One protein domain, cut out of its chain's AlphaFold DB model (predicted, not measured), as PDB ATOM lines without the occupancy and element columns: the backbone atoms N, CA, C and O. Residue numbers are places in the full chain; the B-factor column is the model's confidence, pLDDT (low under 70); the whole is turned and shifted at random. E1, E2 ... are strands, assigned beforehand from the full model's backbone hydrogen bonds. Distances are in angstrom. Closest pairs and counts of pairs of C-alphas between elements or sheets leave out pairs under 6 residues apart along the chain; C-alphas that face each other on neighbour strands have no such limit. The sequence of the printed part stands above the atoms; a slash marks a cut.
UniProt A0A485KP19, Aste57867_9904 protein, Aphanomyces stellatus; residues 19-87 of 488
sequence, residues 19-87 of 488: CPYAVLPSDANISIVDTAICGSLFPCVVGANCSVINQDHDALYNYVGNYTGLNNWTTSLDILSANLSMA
ATOM      1  N   CYS A  19     116.044 119.275 163.062       88.12
ATOM      2  CA  CYS A  19     116.325 118.161 162.161       88.12
ATOM      3  C   CYS A  19     115.565 116.893 162.602       88.12
ATOM      4  O   CYS A  19     115.787 116.428 163.724       88.12
ATOM      5  N   PRO A  20     114.703 116.297 161.752       90.25
ATOM      6  CA  PRO A  20     113.911 115.128 162.140       90.25
ATOM      7  C   PRO A  20     114.780 113.902 162.452       90.25
ATOM      8  O   PRO A  20     114.346 113.012 163.175       90.25
ATOM      9  N   TYR A  21     116.017 113.870 161.950       92.94
ATOM     10  CA  TYR A  21     116.972 112.779 162.151       92.94
ATOM     11  C   TYR A  21     117.788 112.902 163.449       92.94
ATOM     12  O   TYR A  21     118.558 111.997 163.752       92.94
ATOM     13  N   ALA A  22     117.581 113.947 164.264       92.19
ATOM     14  CA  ALA A  22     118.320 114.174 165.517       92.19
ATOM     15  C   ALA A  22     118.033 113.143 166.633       92.19
ATOM     16  O   ALA A  22     118.616 113.219 167.713       92.19
ATOM     17  N   VAL A  23     117.130 112.192 166.380       92.75
ATOM     18  CA  VAL A  23     116.867 111.012 167.224       92.75
ATOM     19  C   VAL A  23     117.753 109.806 166.879       92.75
ATOM     20  O   VAL A  23     117.728 108.811 167.601       92.75
ATOM     21  N   LEU A  24     118.502 109.865 165.774       92.50
ATOM     22  CA  LEU A  24     119.425 108.816 165.342       92.50
ATOM     23  C   LEU A  24     120.816 108.979 165.991       92.50
ATOM     24  O   LEU A  24     121.139 110.062 166.488       92.50
ATOM     25  N   PRO A  25     121.660 107.927 165.973       92.81
ATOM     26  CA  PRO A  25     123.066 108.020 166.367       92.81
ATOM     27  C   PRO A  25     123.818 109.155 165.653       92.81
ATOM     28  O   PRO A  25     123.518 109.495 164.510       92.81
ATOM     29  N   SER A  26     124.821 109.746 166.311       89.94
ATOM     30  CA  SER A  26     125.576 110.897 165.782       89.94
ATOM     31  C   SER A  26     126.390 110.597 164.514       89.94
ATOM     32  O   SER A  26     126.767 111.519 163.797       89.94
ATOM     33  N   ASP A  27     126.658 109.321 164.264       89.38
ATOM     34  CA  ASP A  27     127.331 108.729 163.106       89.38
ATOM     35  C   ASP A  27     126.350 108.229 162.024       89.38
ATOM     36  O   ASP A  27     126.771 107.658 161.020       89.38
ATOM     37  N   ALA A  28     125.039 108.439 162.195       91.19
ATOM     38  CA  ALA A  28     124.040 108.023 161.220       91.19
ATOM     39  C   ALA A  28     124.133 108.832 159.916       91.19
ATOM     40  O   ALA A  28     123.859 110.033 159.897       91.19
ATOM     41  N   ASN A  29     124.424 108.129 158.820       92.56
ATOM     42  CA  ASN A  29     124.286 108.615 157.449       92.56
ATOM     43  C   ASN A  29     122.868 108.310 156.934       92.56
ATOM     44  O   ASN A  29     122.484 107.138 156.829       92.56
ATOM     45  N   ILE A  30     122.093 109.350 156.611       92.88
ATOM     46  CA  ILE A  30     120.703 109.246 156.142       92.88
ATOM     47  C   ILE A  30     120.593 109.723 154.690       92.88
ATOM     48  O   ILE A  30     120.849 110.893 154.417       92.88
ATOM     49  N   SER A  31     120.146 108.856 153.777       92.94
ATOM     50  CA  SER A  31     119.733 109.271 152.429       92.94
ATOM     51  C   SER A  31     118.364 109.952 152.464       92.94
ATOM     52  O   SER A  31     117.422 109.423 153.066       92.94
ATOM     53  N   ILE A  32     118.235 111.111 151.812       91.75
ATOM     54  CA  ILE A  32     116.998 111.902 151.741       91.75
ATOM     55  C   ILE A  32     116.776 112.515 150.351       91.75
ATOM     56  O   ILE A  32     117.716 112.739 149.589       91.75
ATOM     57  N   VAL A  33     115.524 112.874 150.058       90.56
ATOM     58  CA  VAL A  33     115.131 113.713 148.917       90.56
ATOM     59  C   VAL A  33     114.390 114.942 149.444       90.56
ATOM     60  O   VAL A  33     113.159 114.976 149.514       90.56
ATOM     61  N   ASP A  34     115.166 115.956 149.827       86.88
ATOM     62  CA  ASP A  34     114.687 117.255 150.301       86.88
ATOM     63  C   ASP A  34     115.482 118.374 149.611       86.88
ATOM     64  O   ASP A  34     116.689 118.508 149.815       86.88
ATOM     65  N   THR A  35     114.825 119.188 148.784       84.50
ATOM     66  CA  THR A  35     115.487 120.249 148.005       84.50
ATOM     67  C   THR A  35     115.894 121.465 148.840       84.50
ATOM     68  O   THR A  35     116.729 122.246 148.387       84.50
ATOM     69  N   ALA A  36     115.370 121.628 150.060       86.25
ATOM     70  CA  ALA A  36     115.800 122.681 150.979       86.25
ATOM     71  C   ALA A  36     117.109 122.323 151.708       86.25
ATOM     72  O   ALA A  36     117.808 123.226 152.169       86.25
ATOM     73  N   ILE A  37     117.448 121.030 151.791       87.06
ATOM     74  CA  ILE A  37     118.677 120.531 152.431       87.06
ATOM     75  C   ILE A  37     119.718 120.117 151.378       87.06
ATOM     76  O   ILE A  37     120.862 120.560 151.433       87.06
ATOM     77  N   CYS A  38     119.324 119.310 150.390       85.06
ATOM     78  CA  CYS A  38     120.213 118.797 149.344       85.06
ATOM     79  C   CYS A  38     120.466 119.786 148.191       85.06
ATOM     80  O   CYS A  38     121.444 119.650 147.455       85.06
ATOM     81  N   GLY A  39     119.588 120.777 147.998       83.56
ATOM     82  CA  GLY A  39     119.616 121.654 146.829       83.56
ATOM     83  C   GLY A  39     119.131 120.942 145.560       83.56
ATOM     84  O   GLY A  39     118.028 120.400 145.528       83.56
ATOM     85  N   SER A  40     119.937 120.980 144.493       80.62
ATOM     86  CA  SER A  40     119.581 120.455 143.163       80.62
ATOM     87  C   SER A  40     120.041 119.020 142.880       80.62
ATOM     88  O   SER A  40     119.683 118.482 141.836       80.62
ATOM     89  N   LEU A  41     120.849 118.420 143.758       73.56
ATOM     90  CA  LEU A  41     121.314 117.034 143.646       73.56
ATOM     91  C   LEU A  41     120.554 116.189 144.666       73.56
ATOM     92  O   LEU A  41     120.593 116.498 145.854       73.56
ATOM     93  N   PHE A  42     119.830 115.165 144.219       75.25
ATOM     94  CA  PHE A  42     119.095 114.264 145.103       75.25
ATOM     95  C   PHE A  42     118.975 112.849 144.496       75.25
ATOM     96  O   PHE A  42     118.849 112.742 143.274       75.25
ATOM     97  N   PRO A  43     118.950 111.776 145.313       86.62
ATOM     98  CA  PRO A  43     119.077 111.780 146.775       86.62
ATOM     99  C   PRO A  43     120.441 112.301 147.253       86.62
ATOM    100  O   PRO A  43     121.417 112.256 146.511       86.62
ATOM    101  N   CYS A  44     120.493 112.845 148.469       90.25
ATOM    102  CA  CYS A  44     121.746 113.224 149.125       90.25
ATOM    103  C   CYS A  44     121.831 112.609 150.522       90.25
ATOM    104  O   CYS A  44     120.807 112.289 151.131       90.25
ATOM    105  N   VAL A  45     123.051 112.467 151.040       92.25
ATOM    106  CA  VAL A  45     123.309 111.895 152.364       92.25
ATOM    107  C   VAL A  45     123.584 113.007 153.368       92.25
ATOM    108  O   VAL A  45     124.489 113.824 153.188       92.25
ATOM    109  N   VAL A  46     122.810 113.022 154.451       93.19
ATOM    110  CA  VAL A  46     122.930 113.962 155.575       93.19
ATOM    111  C   VAL A  46     123.286 113.228 156.865       93.19
ATOM    112  O   VAL A  46     123.039 112.030 156.988       93.19
ATOM    113  N   GLY A  47     123.833 113.952 157.841       93.31
ATOM    114  CA  GLY A  47     123.986 113.456 159.211       93.31
ATOM    115  C   GLY A  47     122.710 113.605 160.045       93.31
ATOM    116  O   GLY A  47     121.767 114.297 159.654       93.31
ATOM    117  N   ALA A  48     122.706 113.046 161.260       92.56
ATOM    118  CA  ALA A  48     121.619 113.206 162.240       92.56
ATOM    119  C   ALA A  48     121.308 114.680 162.615       92.56
ATOM    120  O   ALA A  48     120.234 114.997 163.114       92.56
ATOM    121  N   ASN A  49     122.232 115.604 162.343       91.88
ATOM    122  CA  ASN A  49     122.086 117.055 162.498       91.88
ATOM    123  C   ASN A  49     121.528 117.778 161.245       91.88
ATOM    124  O   ASN A  49     121.419 119.002 161.258       91.88
ATOM    125  N   CYS A  50     121.217 117.050 160.165       91.56
ATOM    126  CA  CYS A  50     120.834 117.556 158.841       91.56
ATOM    127  C   CYS A  50     121.920 118.361 158.096       91.56
ATOM    128  O   CYS A  50     121.609 119.003 157.092       91.56
ATOM    129  N   SER A  51     123.196 118.319 158.507       91.69
ATOM    130  CA  SER A  51     124.272 118.796 157.627       91.69
ATOM    131  C   SER A  51     124.506 117.780 156.513       91.69
ATOM    132  O   SER A  51     124.662 116.591 156.799       91.69
ATOM    133  N   VAL A  52     124.563 118.243 155.264       91.75
ATOM    134  CA  VAL A  52     124.912 117.409 154.107       91.75
ATOM    135  C   VAL A  52     126.331 116.866 154.277       91.75
ATOM    136  O   VAL A  52     127.272 117.632 154.468       91.75
ATOM    137  N   ILE A  53     126.459 115.541 154.215       89.75
ATOM    138  CA  ILE A  53     127.725 114.801 154.269       89.75
ATOM    139  C   ILE A  53     128.212 114.523 152.844       89.75
ATOM    140  O   ILE A  53     129.392 114.703 152.554       89.75
ATOM    141  N   ASN A  54     127.306 114.125 151.944       83.06
ATOM    142  CA  ASN A  54     127.614 113.913 150.533       83.06
ATOM    143  C   ASN A  54     126.402 114.245 149.640       83.06
ATOM    144  O   ASN A  54     125.254 114.053 150.042       83.06
ATOM    145  N   GLN A  55     126.665 114.748 148.432       79.75
ATOM    146  CA  GLN A  55     125.668 115.041 147.390       79.75
ATOM    147  C   GLN A  55     125.711 114.045 146.221       79.75
ATOM    148  O   GLN A  55     124.944 114.185 145.272       79.75
ATOM    149  N   ASP A  56     126.608 113.060 146.283       75.38
ATOM    150  CA  ASP A  56     126.648 111.934 145.356       75.38
ATOM    151  C   ASP A  56     125.524 110.927 145.655       75.38
ATOM    152  O   ASP A  56     125.240 110.621 146.815       75.38
ATOM    153  N   HIS A  57     124.919 110.389 144.599       67.81
ATOM    154  CA  HIS A  57     123.926 109.321 144.661       67.81
ATOM    155  C   HIS A  57     124.510 107.960 145.089       67.81
ATOM    156  O   HIS A  57     123.795 107.170 145.704       67.81
ATOM    157  N   ASP A  58     125.806 107.728 144.844       70.69
ATOM    158  CA  ASP A  58     126.535 106.506 145.221       70.69
ATOM    159  C   ASP A  58     127.101 106.574 146.657       70.69
ATOM    160  O   ASP A  58     127.839 105.696 147.112       70.69
ATOM    161  N   ALA A  59     126.782 107.638 147.400       78.94
ATOM    162  CA  ALA A  59     127.239 107.827 148.768       78.94
ATOM    163  C   ALA A  59     126.675 106.752 149.712       78.94
ATOM    164  O   ALA A  59     125.465 106.566 149.803       78.94
ATOM    165  N   LEU A  60     127.543 106.095 150.486       83.62
ATOM    166  CA  LEU A  60     127.119 105.088 151.462       83.62
ATOM    167  C   LEU A  60     126.260 105.707 152.579       83.62
ATOM    168  O   LEU A  60     126.704 106.605 153.299       83.62
ATOM    169  N   TYR A  61     125.054 105.170 152.763       88.75
ATOM    170  CA  TYR A  61     124.150 105.485 153.867       88.75
ATOM    171  C   TYR A  61     123.767 104.230 154.658       88.75
ATOM    172  O   TYR A  61     124.007 103.100 154.239       88.75
ATOM    173  N   ASN A  62     123.185 104.445 155.837       88.62
ATOM    174  CA  ASN A  62     122.703 103.380 156.721       88.62
ATOM    175  C   ASN A  62     121.200 103.511 157.004       88.62
ATOM    176  O   ASN A  62     120.556 102.539 157.394       88.62
ATOM    177  N   TYR A  63     120.631 104.701 156.795       91.25
ATOM    178  CA  TYR A  63     119.217 105.007 156.996       91.25
ATOM    179  C   TYR A  63     118.618 105.647 155.746       91.25
ATOM    180  O   TYR A  63     119.299 106.372 155.019       91.25
ATOM    181  N   VAL A  64     117.318 105.448 155.545       92.31
ATOM    182  CA  VAL A  64     116.514 106.248 154.611       92.31
ATOM    183  C   VAL A  64     115.603 107.165 155.417       92.31
ATOM    184  O   VAL A  64     114.960 106.731 156.375       92.31
ATOM    185  N   GLY A  65     115.584 108.440 155.039       93.00
ATOM    186  CA  GLY A  65     114.738 109.474 155.621       93.00
ATOM    187  C   GLY A  65     113.581 109.853 154.697       93.00
ATOM    188  O   GLY A  65     112.961 109.009 154.045       93.00
ATOM    189  N   ASN A  66     113.272 111.146 154.627       92.19
ATOM    190  CA  ASN A  66     112.166 111.618 153.808       92.19
ATOM    191  C   ASN A  66     112.475 111.540 152.302       92.19
ATOM    192  O   ASN A  66     113.433 112.151 151.833       92.19
ATOM    193  N   TYR A  67     111.631 110.833 151.548       93.12
ATOM    194  CA  TYR A  67     111.664 110.710 150.088       93.12
ATOM    195  C   TYR A  67     110.435 111.370 149.417       93.12
ATOM    196  O   TYR A  67     110.300 111.331 148.193       93.12
ATOM    197  N   THR A  68     109.524 112.018 150.164       90.06
ATOM    198  CA  THR A  68     108.316 112.636 149.575       90.06
ATOM    199  C   THR A  68     108.612 113.783 148.606       90.06
ATOM    200  O   THR A  68     107.752 114.106 147.789       90.06
ATOM    201  N   GLY A  69     109.805 114.390 148.677       86.19
ATOM    202  CA  GLY A  69     110.258 115.465 147.786       86.19
ATOM    203  C   GLY A  69     110.621 115.027 146.361       86.19
ATOM    204  O   GLY A  69     110.932 115.878 145.529       86.19
ATOM    205  N   LEU A  70     110.575 113.724 146.055       87.56
ATOM    206  CA  LEU A  70     110.764 113.198 144.701       87.56
ATOM    207  C   LEU A  70     109.810 113.842 143.684       87.56
ATOM    208  O   LEU A  70     108.657 114.153 144.000       87.56
ATOM    209  N   ASN A  71     110.247 113.930 142.426       84.75
ATOM    210  CA  ASN A  71     109.414 114.435 141.334       84.75
ATOM    211  C   ASN A  71     108.177 113.536 141.092       84.75
ATOM    212  O   ASN A  71     108.221 112.321 141.299       84.75
ATOM    213  N   ASN A  72     107.077 114.134 140.625       86.62
ATOM    214  CA  ASN A  72     105.773 113.464 140.509       86.62
ATOM    215  C   ASN A  72     105.703 112.309 139.492       86.62
ATOM    216  O   ASN A  72     104.718 111.576 139.513       86.62
ATOM    217  N   TRP A  73     106.711 112.136 138.633       87.88
ATOM    218  CA  TRP A  73     106.779 111.052 137.649       87.88
ATOM    219  C   TRP A  73     107.534 109.822 138.170       87.88
ATOM    220  O   TRP A  73     107.381 108.739 137.615       87.88
ATOM    221  N   THR A  74     108.314 109.952 139.250       88.50
ATOM    222  CA  THR A  74     108.937 108.801 139.916       88.50
ATOM    223  C   THR A  74     107.867 107.945 140.597       88.50
ATOM    224  O   THR A  74     107.236 108.395 141.560       88.50
ATOM    225  N   THR A  75     107.710 106.715 140.101       92.69
ATOM    226  CA  THR A  75     106.861 105.631 140.635       92.69
ATOM    227  C   THR A  75     107.663 104.431 141.153       92.69
ATOM    228  O   THR A  75     107.086 103.569 141.807       92.69
ATOM    229  N   SER A  76     108.970 104.374 140.890       93.50
ATOM    230  CA  SER A  76     109.864 103.261 141.235       93.50
ATOM    231  C   SER A  76     111.049 103.765 142.059       93.50
ATOM    232  O   SER A  76     111.546 104.864 141.792       93.50
ATOM    233  N   LEU A  77     111.474 103.003 143.071       91.06
ATOM    234  CA  LEU A  77     112.623 103.304 143.934       91.06
ATOM    235  C   LEU A  77     113.577 102.112 143.998       91.06
ATOM    236  O   LEU A  77     113.142 101.009 144.315       91.06
ATOM    237  N   ASP A  78     114.876 102.354 143.825       88.75
ATOM    238  CA  ASP A  78     115.926 101.403 144.205       88.75
ATOM    239  C   ASP A  78     116.690 101.951 145.417       88.75
ATOM    240  O   ASP A  78     116.976 103.150 145.494       88.75
ATOM    241  N   ILE A  79     116.932 101.097 146.410       86.44
ATOM    242  CA  ILE A  79     117.434 101.481 147.731       86.44
ATOM    243  C   ILE A  79     118.520 100.495 148.163       86.44
ATOM    244  O   ILE A  79     118.292  99.300 148.384       86.44
ATOM    245  N   LEU A  80     119.725 101.033 148.332       77.69
ATOM    246  CA  LEU A  80     120.930 100.283 148.652       77.69
ATOM    247  C   LEU A  80     121.222 100.405 150.153       77.69
ATOM    248  O   LEU A  80     121.679 101.439 150.619       77.69
ATOM    249  N   SER A  81     120.988  99.320 150.897       68.75
ATOM    250  CA  SER A  81     121.367  99.150 152.314       68.75
ATOM    251  C   SER A  81     120.711 100.148 153.284       68.75
ATOM    252  O   SER A  81     121.339 101.098 153.747       68.75
ATOM    253  N   ALA A  82     119.443  99.910 153.642       73.25
ATOM    254  CA  ALA A  82     118.645 100.904 154.360       73.25
ATOM    255  C   ALA A  82     117.915 100.403 155.613       73.25
ATOM    256  O   ALA A  82     117.010  99.568 155.550       73.25
ATOM    257  N   ASN A  83     118.190 101.046 156.746       87.38
ATOM    258  CA  ASN A  83     117.271 101.097 157.873       87.38
ATOM    259  C   ASN A  83     116.131 102.096 157.577       87.38
ATOM    260  O   ASN A  83     116.348 103.304 157.463       87.38
ATOM    261  N   LEU A  84     114.902 101.588 157.466       89.69
ATOM    262  CA  LEU A  84     113.696 102.347 157.122       89.69
ATOM    263  C   LEU A  84     112.989 102.983 158.337       89.69
ATOM    264  O   LEU A  84     111.856 103.442 158.211       89.69
ATOM    265  N   SER A  85     113.623 103.039 159.516       88.94
ATOM    266  CA  SER A  85     113.007 103.592 160.743       88.94
ATOM    267  C   SER A  85     112.563 105.055 160.628       88.94
ATOM    268  O   SER A  85     111.664 105.466 161.355       88.94
ATOM    269  N   MET A  86     113.163 105.821 159.711       90.94
ATOM    270  CA  MET A  86     112.825 107.224 159.433       90.94
ATOM    271  C   MET A  86     112.275 107.437 158.012       90.94
ATOM    272  O   MET A  86     112.107 108.584 157.589       90.94
ATOM    273  N   ALA A  87     112.014 106.359 157.263       92.19
ATOM    274  CA  ALA A  87     111.707 106.449 155.842       92.19
ATOM    275  C   ALA A  87     110.267 106.920 155.591       92.19
ATOM    276  O   ALA A  87     109.319 106.419 156.199       92.19
TER     277      ALA A  87
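AT A GLANCE: This is residues 19 to 87 of the 488 residues of the protein "Aste57867_9904 protein" of Aphanomyces stellatus (UniProt A0A485KP19). There is little regular structure: loops wind about a small sheet of three short strands, E1 E2 E3, and a wide loop reaches away from it to a lone fourth strand, E4. The 69 printed residues have no named helix and four strands, E1 E2 E3 E4 along the chain, holding 13 residues; the class is all strand. The antiparallel sheet is a meander, each strand the neighbour of the one before. The whole is compact, radius of gyration of the C-alphas 11.0 A, but elongated, spanning 34 by 22 by 21 A.

IN THESE COORDINATES: E1, residues 30 to 32, starts at C-alpha 30 (120.703, 109.246, 156.142) and measures 6.3 A. E2 is residues 44 to 46, 6.6 A, and E3 residues 52 to 54, 5.7 A. E4, residues 76 to 79, measures 10.1 A and ends at C-alpha 79 (117.434, 101.481, 147.731).

HOW THE PARTS SIT: Hairpin E1 and E2 is antiparallel at 137 degrees, with N 30 and O 46 2.9 A apart, within hydrogen-bond range. Hairpin E2 and E3 is antiparallel at 127 degrees, with N 53 and O 45 within range at 2.8 A. Residues 63 to 64 pair, parallel, with residues 30 to 31 of E1. E4 pairs with no named strand and is apart from E1, E2 and E3.

THE WHOLE: The farthest C-alphas, Ser 26 and Trp 73, are 33.8 A apart. The printed part has no cut. Links E1 to E2 and E3 to E4 are long. Residues 57 and 81 have pLDDT under 70.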